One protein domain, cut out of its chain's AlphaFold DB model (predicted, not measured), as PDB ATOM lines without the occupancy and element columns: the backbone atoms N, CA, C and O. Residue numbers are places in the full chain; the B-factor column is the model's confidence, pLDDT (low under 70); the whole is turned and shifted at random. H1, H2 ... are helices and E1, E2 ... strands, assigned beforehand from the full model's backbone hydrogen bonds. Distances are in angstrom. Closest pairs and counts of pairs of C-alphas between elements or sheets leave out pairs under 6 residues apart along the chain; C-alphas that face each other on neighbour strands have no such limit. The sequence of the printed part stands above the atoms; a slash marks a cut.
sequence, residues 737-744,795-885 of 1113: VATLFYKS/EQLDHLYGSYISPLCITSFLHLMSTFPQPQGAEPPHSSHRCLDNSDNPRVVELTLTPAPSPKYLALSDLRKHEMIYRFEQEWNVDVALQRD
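What this domain is: This is residues 737 to 744 and 795 to 885 of the 1113 residues of the protein "O-phosphoserine phosphohydrolase" of Purpureocillium lilacinum (UniProt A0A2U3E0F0). A twisted sheet of four strands forms a wall, with helix H2 packed over one face and helix H4 on the same face beside the edge strand E4, the two helices side by side and running opposite ways. The short helix H1 and the link from H2 to E2 lie toward opposite ends of the long axis, while the short helix H3 only grazes the sheet. The printed part has 99 residues with four named helices and four named strands, in the order E1 H1 H2 E2 E3 H3 H4 E4; the sheet's order is E2, E3, E1, E4, all antiparallel, and the class is mixed, helices and strands. The whole is compact, with a radius of gyration of the C-alphas of 13.5 A, yet elongated, spanning 40 by 25 by 18 A.

Where its parts are: In the sheet, E2 is residues 830 to 835, 17.6 A long; E3 is residues 844 to 850, 20.1 A; E1 is residues 737 to 742, 16.4 A; and E4 is residues 878 to 884, 19.6 A. E1 begins at C-alpha 737, (5.185, 42.953, -10.171), and E4 ends at C-alpha 884, (0.967, 46.911, -9.241). H2, residues 807 to 818, is 16.4 A long and begins at C-alpha 807, (15.074, 28.911, -12.840). H4, residues 867 to 875, is 12.2 A; H1, residues 798 to 801, and H3, residues 860 to 863, have four residues each.

How they stand to each other: E2 and E3 form a hairpin, with N 834 and O 846 at 2.8 A, within hydrogen-bond range. E3 and E1 have N 847 and O 738 at 2.8 A, and E1 and E4 have N 739 and O 881 at 2.9 A. E3, H3, H4 and E4 make a split strand-helix-strand unit, two strands running the same way with E1 between them, and its crossover is right-handed. H2 and H4 lie on the same face of the sheet E2, E3, E1, E4, and with it they make two layers, one of helices and one of strands. H2 is over E3 and E1 at a height over the sheet of 8.8 A, only just slantwise to the strands at 31 degrees to E3 on the local plane. H4, at a height of 5.2 A, is over none of the strands; its closest C-alphas to E4 are Glu 873 and Asp 879, 5.5 A apart. H2, with residues 813 to 816 alone, only just touches H4, with 3 pairs of C-alphas within 8 A, the closest Leu 816 and Met 868 at 7.6 A; the tilt is shallow, 8 degrees, opposite ways. H1 is not on the sheet. In H2 and H4 every O i to N i+4 pair is within hydrogen-bond range; H1 and H3 are too short for such a pair.

The domain as a whole: The two C-alphas farthest apart, those of His 799 and Gly 825, are 41.4 A apart. Residues 745 to 794 are not printed, and C-alphas 744 and 795 are 16.1 A apart across the cut. The link from H2 to E2, 11 residues, is long. The mean pLDDT of the printed part is 89.6, and residue 795 is under 70.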
ATOM      1  N   VAL A 737       3.904  43.399 -10.717       94.00
ATOM      2  CA  VAL A 737       5.185  42.953 -10.171       94.00
ATOM      3  C   VAL A 737       4.918  41.864  -9.138       94.00
ATOM      4  O   VAL A 737       4.060  42.027  -8.269       94.00
ATOM      5  N   ALA A 738       5.661  40.768  -9.227       96.56
ATOM      6  CA  ALA A 738       5.742  39.739  -8.203       96.56
ATOM      7  C   ALA A 738       7.176  39.713  -7.665       96.56
ATOM      8  O   ALA A 738       8.107  39.461  -8.427       96.56
ATOM      9  N   THR A 739       7.375  39.979  -6.375       96.94
ATOM     10  CA  THR A 739       8.669  39.734  -5.723       96.94
ATOM     11  C   THR A 739       8.588  38.409  -4.972       96.94
ATOM     12  O   THR A 739       7.794  38.271  -4.042       96.94
ATOM     13  N   LEU A 740       9.400  37.441  -5.393       96.50
ATOM     14  CA  LEU A 740       9.589  36.153  -4.730       96.50
ATOM     15  C   LEU A 740      10.682  36.283  -3.663       96.50
ATOM     16  O   LEU A 740      11.744  36.835  -3.955       96.50
ATOM     17  N   PHE A 741      10.448  35.734  -2.470       95.38
ATOM     18  CA  PHE A 741      11.439  35.627  -1.391       95.38
ATOM     19  C   PHE A 741      11.578  34.169  -0.958       95.38
ATOM     20  O   PHE A 741      10.609  33.591  -0.477       95.38
ATOM     21  N   TYR A 742      12.767  33.581  -1.074       93.75
ATOM     22  CA  TYR A 742      13.034  32.242  -0.550       93.75
ATOM     23  C   TYR A 742      13.199  32.250   0.979       93.75
ATOM     24  O   TYR A 742      13.924  33.080   1.547       93.75
ATOM     25  N   LYS A 743      12.522  31.308   1.642       89.06
ATOM     26  CA  LYS A 743      12.466  31.166   3.100       89.06
ATOM     27  C   LYS A 743      13.720  30.450   3.604       89.06
ATOM     28  O   LYS A 743      13.775  29.228   3.656       89.06
ATOM     29  N   SER A 744      14.721  31.242   4.001       70.44
ATOM     30  CA  SER A 744      15.954  30.762   4.652       70.44
ATOM     31  C   SER A 744      15.635  29.717   5.731       70.44
ATOM     32  O   SER A 744      14.926  30.017   6.695       70.44
ATOM     33  N   GLU A 795       6.467  17.708   0.008       62.25
ATOM     34  CA  GLU A 795       7.907  17.558   0.247       62.25
ATOM     35  C   GLU A 795       8.681  18.683  -0.449       62.25
ATOM     36  O   GLU A 795       8.807  18.698  -1.674       62.25
ATOM     37  N   GLN A 796       9.161  19.645   0.348       79.25
ATOM     38  CA  GLN A 796       9.657  20.925  -0.156       79.25
ATOM     39  C   GLN A 796      10.777  20.710  -1.174       79.25
ATOM     40  O   GLN A 796      11.751  19.993  -0.910       79.25
ATOM     41  N   LEU A 797      10.640  21.334  -2.346       81.50
ATOM     42  CA  LEU A 797      11.485  21.051  -3.512       81.50
ATOM     43  C   LEU A 797      12.948  21.516  -3.347       81.50
ATOM     44  O   LEU A 797      13.797  21.210  -4.187       81.50
ATOM     45  N   ASP A 798      13.267  22.184  -2.238       81.88
ATOM     46  CA  ASP A 798      14.601  22.519  -1.731       81.88
ATOM     47  C   ASP A 798      15.595  21.347  -1.827       81.88
ATOM     48  O   ASP A 798      16.772  21.553  -2.127       81.88
ATOM     49  N   HIS A 799      15.135  20.106  -1.616       80.12
ATOM     50  CA  HIS A 799      15.980  18.909  -1.694       80.12
ATOM     51  C   HIS A 799      16.350  18.487  -3.131       80.12
ATOM     52  O   HIS A 799      17.299  17.723  -3.314       80.12
ATOM     53  N   LEU A 800      15.634  18.992  -4.143       83.25
ATOM     54  CA  LEU A 800      15.879  18.739  -5.570       83.25
ATOM     55  C   LEU A 800      16.577  19.917  -6.260       83.25
ATOM     56  O   LEU A 800      17.445  19.707  -7.106       83.25
ATOM     57  N   TYR A 801      16.200  21.151  -5.912       84.50
ATOM     58  CA  TYR A 801      16.654  22.361  -6.610       84.50
ATOM     59  C   TYR A 801      17.586  23.257  -5.783       84.50
ATOM     60  O   TYR A 801      18.244  24.130  -6.353       84.50
ATOM     61  N   GLY A 802      17.715  23.001  -4.480       84.81
ATOM     62  CA  GLY A 802      18.549  23.761  -3.552       84.81
ATOM     63  C   GLY A 802      17.828  24.940  -2.893       84.81
ATOM     64  O   GLY A 802      16.730  25.332  -3.276       84.81
ATOM     65  N   SER A 803      18.475  25.522  -1.882       88.56
ATOM     66  CA  SER A 803      17.914  26.564  -1.012       88.56
ATOM     67  C   SER A 803      18.002  27.980  -1.614       88.56
ATOM     68  O   SER A 803      18.669  28.860  -1.057       88.56
ATOM     69  N   TYR A 804      17.428  28.179  -2.802       91.81
ATOM     70  CA  TYR A 804      17.395  29.454  -3.534       91.81
ATOM     71  C   TYR A 804      16.299  29.438  -4.615       91.81
ATOM     72  O   TYR A 804      15.751  28.390  -4.958       91.81
ATOM     73  N   ILE A 805      15.982  30.601  -5.193       93.69
ATOM     74  CA  ILE A 805      14.976  30.717  -6.258       93.69
ATOM     75  C   ILE A 805      15.576  30.204  -7.575       93.69
ATOM     76  O   ILE A 805      16.249  30.935  -8.302       93.69
ATOM     77  N   SER A 806      15.343  28.929  -7.880       93.50
ATOM     78  CA  SER A 806      15.859  28.295  -9.097       93.50
ATOM     79  C   SER A 806      15.146  28.786 -10.375       93.50
ATOM     80  O   SER A 806      13.999  29.246 -10.322       93.50
ATOM     81  N   PRO A 807      15.752  28.626 -11.570       92.25
ATOM     82  CA  PRO A 807      15.074  28.911 -12.840       92.25
ATOM     83  C   PRO A 807      13.785  28.097 -13.049       92.25
ATOM     84  O   PRO A 807      12.866  28.558 -13.729       92.25
ATOM     85  N   LEU A 808      13.682  26.909 -12.439       93.38
ATOM     86  CA  LEU A 808      12.466  26.091 -12.462       93.38
ATOM     87  C   LEU A 808      11.375  26.655 -11.541       93.38
ATOM     88  O   LEU A 808      10.219  26.662 -11.949       93.38
ATOM     89  N   CYS A 809      11.733  27.224 -10.383       94.81
ATOM     90  CA  CYS A 809      10.803  27.974  -9.527       94.81
ATOM     91  C   CYS A 809      10.180  29.150 -10.298       94.81
ATOM     92  O   CYS A 809       8.958  29.297 -10.356       94.81
ATOM     93  N   ILE A 810      11.016  29.929 -10.997       94.81
ATOM     94  CA  ILE A 810      10.573  31.037 -11.858       94.81
ATOM     95  C   ILE A 810       9.665  30.535 -12.992       94.81
ATOM     96  O   ILE A 810       8.612  31.117 -13.244       94.81
ATOM     97  N   THR A 811      10.045  29.448 -13.668       94.69
ATOM     98  CA  THR A 811       9.271  28.888 -14.791       94.69
ATOM     99  C   THR A 811       7.920  28.331 -14.331       94.69
ATOM    100  O   THR A 811       6.903  28.581 -14.977       94.69
ATOM    101  N   SER A 812       7.887  27.644 -13.184       95.38
ATOM    102  CA  SER A 812       6.667  27.157 -12.531       95.38
ATOM    103  C   SER A 812       5.738  28.316 -12.156       95.38
ATOM    104  O   SER A 812       4.562  28.309 -12.522       95.38
ATOM    105  N   PHE A 813       6.274  29.384 -11.550       96.06
ATOM    106  CA  PHE A 813       5.503  30.587 -11.234       96.06
ATOM    107  C   PHE A 813       4.922  31.262 -12.483       96.06
ATOM    108  O   PHE A 813       3.756  31.654 -12.495       96.06
ATOM    109  N   LEU A 814       5.707  31.387 -13.558       94.69
ATOM    110  CA  LEU A 814       5.236  31.960 -14.822       94.69
ATOM    111  C   LEU A 814       4.142  31.100 -15.469       94.69
ATOM    112  O   LEU A 814       3.156  31.649 -15.966       94.69
ATOM    113  N   HIS A 815       4.260  29.770 -15.408       93.81
ATOM    114  CA  HIS A 815       3.208  28.866 -15.864       93.81
ATOM    115  C   HIS A 815       1.929  29.021 -15.028       93.81
ATOM    116  O   HIS A 815       0.862  29.251 -15.597       93.81
ATOM    117  N   LEU A 816       2.035  29.011 -13.696       94.44
ATOM    118  CA  LEU A 816       0.926  29.281 -12.778       94.44
ATOM    119  C   LEU A 816       0.243  30.614 -13.114       94.44
ATOM    120  O   LEU A 816      -0.976  30.657 -13.289       94.44
ATOM    121  N   MET A 817       1.014  31.690 -13.284       92.88
ATOM    122  CA  MET A 817       0.475  33.011 -13.612       92.88
ATOM    123  C   MET A 817      -0.188  33.066 -14.998       92.88
ATOM    124  O   MET A 817      -1.114  33.854 -15.186       92.88
ATOM    125  N   SER A 818       0.223  32.210 -15.943       90.50
ATOM    126  CA  SER A 818      -0.423  32.075 -17.259       90.50
ATOM    127  C   SER A 818      -1.801  31.396 -17.214       90.50
ATOM    128  O   SER A 818      -2.575  31.545 -18.156       90.50
ATOM    129  N   THR A 819      -2.147  30.703 -16.119       92.00
ATOM    130  CA  THR A 819      -3.477  30.079 -15.953       92.00
ATOM    131  C   THR A 819      -4.589  31.082 -15.621       92.00
ATOM    132  O   THR A 819      -5.768  30.773 -15.801       92.00
ATOM    133  N   PHE A 820      -4.248  32.290 -15.151       91.19
ATOM    134  CA  PHE A 820      -5.242  33.290 -14.761       91.19
ATOM    135  C   PHE A 820      -5.837  34.040 -15.971       91.19
ATOM    136  O   PHE A 820      -5.092  34.449 -16.865       91.19
ATOM    137  N   PRO A 821      -7.159  34.318 -15.995       88.81
ATOM    138  CA  PRO A 821      -7.801  35.030 -17.100       88.81
ATOM    139  C   PRO A 821      -7.197  36.413 -17.383       88.81
ATOM    140  O   PRO A 821      -7.210  37.309 -16.536       88.81
ATOM    141  N   GLN A 822      -6.720  36.612 -18.611       86.25
ATOM    142  CA  GLN A 822      -6.197  37.893 -19.094       86.25
ATOM    143  C   GLN A 822      -7.312  38.850 -19.564       86.25
ATOM    144  O   GLN A 822      -8.462  38.435 -19.748       86.25
ATOM    145  N   PRO A 823      -7.024  40.156 -19.740       84.12
ATOM    146  CA  PRO A 823      -7.985  41.097 -20.309       84.12
ATOM    147  C   PRO A 823      -8.329  40.748 -21.767       84.12
ATOM    148  O   PRO A 823      -7.478  40.319 -22.542       84.12
ATOM    149  N   GLN A 824      -9.587  40.960 -22.163       78.56
ATOM    150  CA  GLN A 824     -10.029  40.738 -23.544       78.56
ATOM    151  C   GLN A 824      -9.304  41.687 -24.507       78.56
ATOM    152  O   GLN A 824      -9.343  42.901 -24.309       78.56
ATOM    153  N   GLY A 825      -8.681  41.136 -25.553       77.12
ATOM    154  CA  GLY A 825      -7.913  41.911 -26.534       77.12
ATOM    155  C   GLY A 825      -6.564  42.426 -26.021       77.12
ATOM    156  O   GLY A 825      -6.063  43.412 -26.553       77.12
ATOM    157  N   ALA A 826      -5.998  41.811 -24.978       73.56
ATOM    158  CA  ALA A 826      -4.641  42.110 -24.537       73.56
ATOM    159  C   ALA A 826      -3.572  41.528 -25.483       73.56
ATOM    160  O   ALA A 826      -3.807  40.543 -26.181       73.56
ATOM    161  N   GLU A 827      -2.388  42.142 -25.454       75.00
ATOM    162  CA  GLU A 827      -1.170  41.631 -26.093       75.00
ATOM    163  C   GLU A 827      -0.742  40.272 -25.493       75.00
ATOM    164  O   GLU A 827      -1.081  39.990 -24.335       75.00
ATOM    165  N   PRO A 828       0.043  39.451 -26.222       79.06
ATOM    166  CA  PRO A 828       0.589  38.199 -25.698       79.06
ATOM    167  C   PRO A 828       1.350  38.377 -24.368       79.06
ATOM    168  O   PRO A 828       2.011  39.403 -24.180       79.06
ATOM    169  N   PRO A 829       1.310  37.387 -23.451       81.19
ATOM    170  CA  PRO A 829       2.005  37.456 -22.168       81.19
ATOM    171  C   PRO A 829       3.514  37.665 -22.324       81.19
ATOM    172  O   PRO A 829       4.262  36.757 -22.681       81.19
ATOM    173  N   HIS A 830       3.961  38.860 -21.959       84.69
ATOM    174  CA  HIS A 830       5.357  39.208 -21.785       84.69
ATOM    175  C   HIS A 830       5.746  39.124 -20.303       84.69
ATOM    176  O   HIS A 830       5.067  39.679 -19.431       84.69
ATOM    177  N   SER A 831       6.905  38.526 -20.017       88.75
ATOM    178  CA  SER A 831       7.511  38.561 -18.684       88.75
ATOM    179  C   SER A 831       8.998  38.904 -18.727       88.75
ATOM    180  O   SER A 831       9.705  38.609 -19.689       88.75
ATOM    181  N   SER A 832       9.480  39.540 -17.664       89.81
ATOM    182  CA  SER A 832      10.908  39.730 -17.398       89.81
ATOM    183  C   SER A 832      11.196  39.497 -15.917       89.81
ATOM    184  O   SER A 832      10.322  39.697 -15.072       89.81
ATOM    185  N   HIS A 833      12.415  39.064 -15.597       91.12
ATOM    186  CA  HIS A 833      12.851  38.833 -14.222       91.12
ATOM    187  C   HIS A 833      14.203  39.492 -13.937       91.12
ATOM    188  O   HIS A 833      14.983  39.774 -14.848       91.12
ATOM    189  N   ARG A 834      14.459  39.753 -12.656       91.25
ATOM    190  CA  ARG A 834      15.662  40.402 -12.131       91.25
ATOM    191  C   ARG A 834      15.933  39.859 -10.733       91.25
ATOM    192  O   ARG A 834      15.120  40.056  -9.833       91.25
ATOM    193  N   CYS A 835      17.085  39.234 -10.528       93.31
ATOM    194  CA  CYS A 835      17.569  38.965  -9.177       93.31
ATOM    195  C   CYS A 835      17.835  40.305  -8.474       93.31
ATOM    196  O   CYS A 835      18.482  41.187  -9.046       93.31
ATOM    197  N   LEU A 836      17.309  40.484  -7.263       92.19
ATOM    198  CA  LEU A 836      17.530  41.703  -6.482       92.19
ATOM    199  C   LEU A 836      18.772  41.595  -5.597       92.19
ATOM    200  O   LEU A 836      19.410  42.616  -5.337       92.19
ATOM    201  N   ASP A 837      19.120  40.391  -5.136       90.38
ATOM    202  CA  ASP A 837      20.123  40.199  -4.091       90.38
ATOM    203  C   ASP A 837      21.453  39.587  -4.560       90.38
ATOM    204  O   ASP A 837      22.506  40.091  -4.170       90.38
ATOM    205  N   ASN A 838      21.413  38.540  -5.389       87.31
ATOM    206  CA  ASN A 838      22.581  37.821  -5.912       87.31
ATOM    207  C   ASN A 838      22.287  37.268  -7.320       87.31
ATOM    208  O   ASN A 838      21.161  36.857  -7.585       87.31
ATOM    209  N   SER A 839      23.273  37.225  -8.219       85.06
ATOM    210  CA  SER A 839      23.106  36.630  -9.556       85.06
ATOM    211  C   SER A 839      23.015  35.106  -9.525       85.06
ATOM    212  O   SER A 839      22.233  34.533 -10.277       85.06
ATOM    213  N   ASP A 840      23.817  34.468  -8.670       85.94
ATOM    214  CA  ASP A 840      24.145  33.045  -8.820       85.94
ATOM    215  C   ASP A 840      23.123  32.161  -8.091       85.94
ATOM    216  O   ASP A 840      22.468  31.318  -8.696       85.94
ATOM    217  N   ASN A 841      22.939  32.431  -6.795       89.50
ATOM    218  CA  ASN A 841      21.939  31.802  -5.934       89.50
ATOM    219  C   ASN A 841      21.044  32.918  -5.359       89.50
ATOM    220  O   ASN A 841      21.334  33.403  -4.258       89.50
ATOM    221  N   PRO A 842      20.027  33.401  -6.095       93.19
ATOM    222  CA  PRO A 842      19.148  34.471  -5.629       93.19
ATOM    223  C   PRO A 842      18.204  33.992  -4.522       93.19
ATOM    224  O   PRO A 842      17.462  33.023  -4.698       93.19
ATOM    225  N   ARG A 843      18.158  34.714  -3.399       93.88
ATOM    226  CA  ARG A 843      17.086  34.575  -2.401       93.88
ATOM    227  C   ARG A 843      15.893  35.466  -2.750       93.88
ATOM    228  O   ARG A 843      14.799  35.202  -2.258       93.88
ATOM    229  N   VAL A 844      16.079  36.513  -3.564       95.56
ATOM    230  CA  VAL A 844      15.019  37.476  -3.898       95.56
ATOM    231  C   VAL A 844      14.989  37.794  -5.396       95.56
ATOM    232  O   VAL A 844      15.944  38.346  -5.948       95.56
ATOM    233  N   VAL A 845      13.866  37.506  -6.058       96.00
ATOM    234  CA  VAL A 845      13.671  37.740  -7.503       96.00
ATOM    235  C   VAL A 845      12.454  38.630  -7.742       96.00
ATOM    236  O   VAL A 845      11.352  38.333  -7.291       96.00
ATOM    237  N   GLU A 846      12.648  39.718  -8.488       95.19
ATOM    238  CA  GLU A 846      11.592  40.591  -9.002       95.19
ATOM    239  C   GLU A 846      11.168  40.121 -10.401       95.19
ATOM    240  O   GLU A 846      11.988  40.051 -11.316       95.19
ATOM    241  N   LEU A 847       9.883  39.822 -10.573       94.44
ATOM    242  CA  LEU A 847       9.238  39.433 -11.827       94.44
ATOM    243  C   LEU A 847       8.252  40.520 -12.258       94.44
ATOM    244  O   LEU A 847       7.420  40.944 -11.463       94.44
ATOM    245  N   THR A 848       8.311  40.952 -13.516       92.31
ATOM    246  CA  THR A 848       7.338  41.879 -14.117       92.31
ATOM    247  C   THR A 848       6.509  41.146 -15.164       92.31
ATOM    248  O   THR A 848       7.063  40.542 -16.081       92.31
ATOM    249  N   LEU A 849       5.185  41.222 -15.040       90.69
ATOM    250  CA  LEU A 849       4.202  40.522 -15.869       90.69
ATOM    251  C   LEU A 849       3.333  41.538 -16.622       90.69
ATOM    252  O   LEU A 849       2.833  42.498 -16.029       90.69
ATOM    253  N   THR A 850       3.171  41.345 -17.932       88.44
ATOM    254  CA  THR A 850       2.348  42.189 -18.816       88.44
ATOM    255  C   THR A 850       1.604  41.302 -19.827       88.44
ATOM    256  O   THR A 850       2.278  40.559 -20.531       88.44
ATOM    257  N   PRO A 851       0.268  41.371 -19.961       85.69
ATOM    258  CA  PRO A 851      -0.668  42.085 -19.093       85.69
ATOM    259  C   PRO A 851      -0.731  41.466 -17.687       85.69
ATOM    260  O   PRO A 851      -0.442  40.289 -17.484       85.69
ATOM    261  N   ALA A 852      -1.165  42.256 -16.709       87.00
ATOM    262  CA  ALA A 852      -1.634  41.733 -15.431       87.00
ATOM    263  C   ALA A 852      -2.912  40.875 -15.620       87.00
ATOM    264  O   ALA A 852      -3.705  41.160 -16.526       87.00
ATOM    265  N   PRO A 853      -3.170  39.877 -14.749       88.81
ATOM    266  CA  PRO A 853      -4.456  39.182 -14.695       88.81
ATOM    267  C   PRO A 853      -5.633  40.157 -14.596       88.81
ATOM    268  O   PRO A 853      -5.550  41.201 -13.944       88.81
ATOM    269  N   SER A 854      -6.737  39.828 -15.265       86.00
ATOM    270  CA  SER A 854      -7.855  40.749 -15.460       86.00
ATOM    271  C   SER A 854      -8.611  41.022 -14.151       86.00
ATOM    272  O   SER A 854      -9.287  40.124 -13.633       86.00
ATOM    273  N   PRO A 855      -8.631  42.280 -13.657       84.94
ATOM    274  CA  PRO A 855      -9.288  42.639 -12.399       84.94
ATOM    275  C   PRO A 855     -10.823  42.565 -12.460       84.94
ATOM    276  O   PRO A 855     -11.486  42.871 -11.474       84.94
ATOM    277  N   LYS A 856     -11.401  42.187 -13.612       85.88
ATOM    278  CA  LYS A 856     -12.833  41.884 -13.765       85.88
ATOM    279  C   LYS A 856     -13.201  40.470 -13.301       85.88
ATOM    280  O   LYS A 856     -14.373  40.236 -13.031       85.88
ATOM    281  N   TYR A 857     -12.238  39.544 -13.267       85.75
ATOM    282  CA  TYR A 857     -12.457  38.151 -12.856       85.75
ATOM    283  C   TYR A 857     -11.887  37.857 -11.467       85.75
ATOM    284  O   TYR A 857     -12.492  37.095 -10.722       85.75
ATOM    285  N   LEU A 858     -10.746  38.460 -11.121       87.81
ATOM    286  CA  LEU A 858     -10.070  38.262  -9.841       87.81
ATOM    287  C   LEU A 858      -9.378  39.571  -9.440       87.81
ATOM    288  O   LEU A 858      -8.518  40.060 -10.180       87.81
ATOM    289  N   ALA A 859      -9.759  40.183  -8.314       91.06
ATOM    290  CA  ALA A 859      -9.100  41.408  -7.864       91.06
ATOM    291  C   ALA A 859      -7.702  41.096  -7.301       91.06
ATOM    292  O   ALA A 859      -7.390  39.958  -6.958       91.06
ATOM    293  N   LEU A 860      -6.835  42.109  -7.174       90.75
ATOM    294  CA  LEU A 860      -5.474  41.894  -6.659       90.75
ATOM    295  C   LEU A 860      -5.471  41.392  -5.200       90.75
ATOM    296  O   LEU A 860      -4.620  40.584  -4.847       90.75
ATOM    297  N   SER A 861      -6.439  41.825  -4.388       89.62
ATOM    298  CA  SER A 861      -6.708  41.297  -3.041       89.62
ATOM    299  C   SER A 861      -6.947  39.789  -3.040       89.62
ATOM    300  O   SER A 861      -6.460  39.081  -2.167       89.62
ATOM    301  N   ASP A 862      -7.673  39.309  -4.042       91.25
ATOM    302  CA  ASP A 862      -8.183  37.943  -4.118       91.25
ATOM    303  C   ASP A 862      -7.118  37.035  -4.748       91.25
ATOM    304  O   ASP A 862      -6.898  35.917  -4.299       91.25
ATOM    305  N   LEU A 863      -6.377  37.566  -5.730       92.00
ATOM    306  CA  LEU A 863      -5.187  36.953  -6.316       92.00
ATOM    307  C   LEU A 863      -4.100  36.713  -5.253       92.00
ATOM    308  O   LEU A 863      -3.564  35.613  -5.179       92.00
ATOM    309  N   ARG A 864      -3.829  37.689  -4.371       91.94
ATOM    310  CA  ARG A 864      -2.912  37.538  -3.215       91.94
ATOM    311  C   ARG A 864      -3.329  36.431  -2.232       91.94
ATOM    312  O   ARG A 864      -2.494  35.939  -1.478       91.94
ATOM    313  N   LYS A 865      -4.609  36.046  -2.238       90.62
ATOM    314  CA  LYS A 865      -5.211  35.026  -1.362       90.62
ATOM    315  C   LYS A 865      -5.591  33.747  -2.123       90.62
ATOM    316  O   LYS A 865      -6.251  32.874  -1.568       90.62
ATOM    317  N   HIS A 866      -5.197  33.626  -3.393       92.75
ATOM    318  CA  HIS A 866      -5.629  32.538  -4.263       92.75
ATOM    319  C   HIS A 866      -4.897  31.229  -3.938       92.75
ATOM    320  O   HIS A 866      -3.668  31.195  -3.880       92.75
ATOM    321  N   GLU A 867      -5.646  30.131  -3.803       92.50
ATOM    322  CA  GLU A 867      -5.131  28.839  -3.328       92.50
ATOM    323  C   GLU A 867      -3.911  28.340  -4.120       92.50
ATOM    324  O   GLU A 867      -2.934  27.892  -3.530       92.50
ATOM    325  N   MET A 868      -3.924  28.478  -5.451       93.25
ATOM    326  CA  MET A 868      -2.789  28.085  -6.301       93.25
ATOM    327  C   MET A 868      -1.474  28.776  -5.907       93.25
ATOM    328  O   MET A 868      -0.428  28.137  -5.927       93.25
ATOM    329  N   ILE A 869      -1.522  30.058  -5.525       93.38
ATOM    330  CA  ILE A 869      -0.331  30.809  -5.103       93.38
ATOM    331  C   ILE A 869       0.126  30.330  -3.724       93.38
ATOM    332  O   ILE A 869       1.312  30.085  -3.545       93.38
ATOM    333  N   TYR A 870      -0.803  30.076  -2.797       91.31
ATOM    334  CA  TYR A 870      -0.473  29.505  -1.487       91.31
ATOM    335  C   TYR A 870       0.162  28.106  -1.584       91.31
ATOM    336  O   TYR A 870       1.147  27.824  -0.904       91.31
ATOM    337  N   ARG A 871      -0.353  27.241  -2.470       92.88
ATOM    338  CA  ARG A 871       0.238  25.920  -2.753       92.88
ATOM    339  C   ARG A 871       1.666  26.056  -3.294       92.88
ATOM    340  O   ARG A 871       2.565  25.392  -2.792       92.88
ATOM    341  N   PHE A 872       1.884  26.960  -4.250       94.56
ATOM    342  CA  PHE A 872       3.211  27.266  -4.795       94.56
ATOM    343  C   PHE A 872       4.180  27.810  -3.723       94.56
ATOM    344  O   PHE A 872       5.333  27.390  -3.663       94.56
ATOM    345  N   GLU A 873       3.712  28.690  -2.831       92.75
ATOM    346  CA  GLU A 873       4.490  29.224  -1.699       92.75
ATOM    347  C   GLU A 873       4.947  28.147  -0.699       92.75
ATOM    348  O   GLU A 873       5.991  28.310  -0.059       92.75
ATOM    349  N   GLN A 874       4.187  27.056  -0.551       90.50
ATOM    350  CA  GLN A 874       4.582  25.904   0.267       90.50
ATOM    351  C   GLN A 874       5.521  24.952  -0.484       90.50
ATOM    352  O   GLN A 874       6.587  24.629   0.036       90.50
ATOM    353  N   GLU A 875       5.153  24.553  -1.706       92.19
ATOM    354  CA  GLU A 875       5.897  23.609  -2.555       92.19
ATOM    355  C   GLU A 875       7.339  24.082  -2.834       92.19
ATOM    356  O   GLU A 875       8.291  23.307  -2.719       92.19
ATOM    357  N   TRP A 876       7.506  25.373  -3.144       93.06
ATOM    358  CA  TRP A 876       8.794  25.994  -3.482       93.06
ATOM    359  C   TRP A 876       9.452  26.746  -2.319       93.06
ATOM    360  O   TRP A 876      10.463  27.416  -2.529       93.06
ATOM    361  N   ASN A 877       8.872  26.679  -1.116       92.75
ATOM    362  CA  ASN A 877       9.381  27.329   0.095       92.75
ATOM    363  C   ASN A 877       9.692  28.840  -0.092       92.75
ATOM    364  O   ASN A 877      10.731  29.362   0.322       92.75
ATOM    365  N   VAL A 878       8.762  29.571  -0.723       94.31
ATOM    366  CA  VAL A 878       8.861  31.020  -1.011       94.31
ATOM    367  C   VAL A 878       7.675  31.800  -0.445       94.31
ATOM    368  O   VAL A 878       6.603  31.238  -0.254       94.31
ATOM    369  N   ASP A 879       7.832  33.098  -0.183       94.81
ATOM    370  CA  ASP A 879       6.711  34.053  -0.107       94.81
ATOM    371  C   ASP A 879       6.553  34.789  -1.448       94.81
ATOM    372  O   ASP A 879       7.549  35.164  -2.079       94.81
ATOM    373  N   VAL A 880       5.305  35.033  -1.866       96.38
ATOM    374  CA  VAL A 880       4.957  35.737  -3.113       96.38
ATOM    375  C   VAL A 880       4.328  37.098  -2.793       96.38
ATOM    376  O   VAL A 880       3.158  37.197  -2.425       96.38
ATOM    377  N   ALA A 881       5.070  38.190  -2.993       96.19
ATOM    378  CA  ALA A 881       4.551  39.546  -2.813       96.19
ATOM    379  C   ALA A 881       4.081  40.154  -4.148       96.19
ATOM    380  O   ALA A 881       4.899  40.546  -4.982       96.19
ATOM    381  N   LEU A 882       2.763  40.271  -4.348       95.19
ATOM    382  CA  LEU A 882       2.171  40.856  -5.561       95.19
ATOM    383  C   LEU A 882       1.852  42.349  -5.396       95.19
ATOM    384  O   LEU A 882       1.163  42.748  -4.454       95.19
ATOM    385  N   GLN A 883       2.290  43.181  -6.339       93.62
ATOM    386  CA  GLN A 883       2.115  44.641  -6.336       93.62
ATOM    387  C   GLN A 883       1.854  45.161  -7.761       93.62
ATOM    388  O   GLN A 883       2.414  44.645  -8.723       93.62
ATOM    389  N   ARG A 884       1.050  46.219  -7.936       89.88
ATOM    390  CA  ARG A 884       0.967  46.911  -9.241       89.88
ATOM    391  C   ARG A 884       2.248  47.707  -9.509       89.88
ATOM    392  O   ARG A 884       2.806  48.292  -8.579       89.88
ATOM    393  N   ASP A 885       2.667  47.784 -10.772       87.06
ATOM    394  CA  ASP A 885       3.799  48.620 -11.203       87.06
ATOM    395  C   ASP A 885       3.391  50.108 -11.227       87.06
ATOM    396  O   ASP A 885       2.986  50.675 -12.248       87.06
TER     397      ASP A 885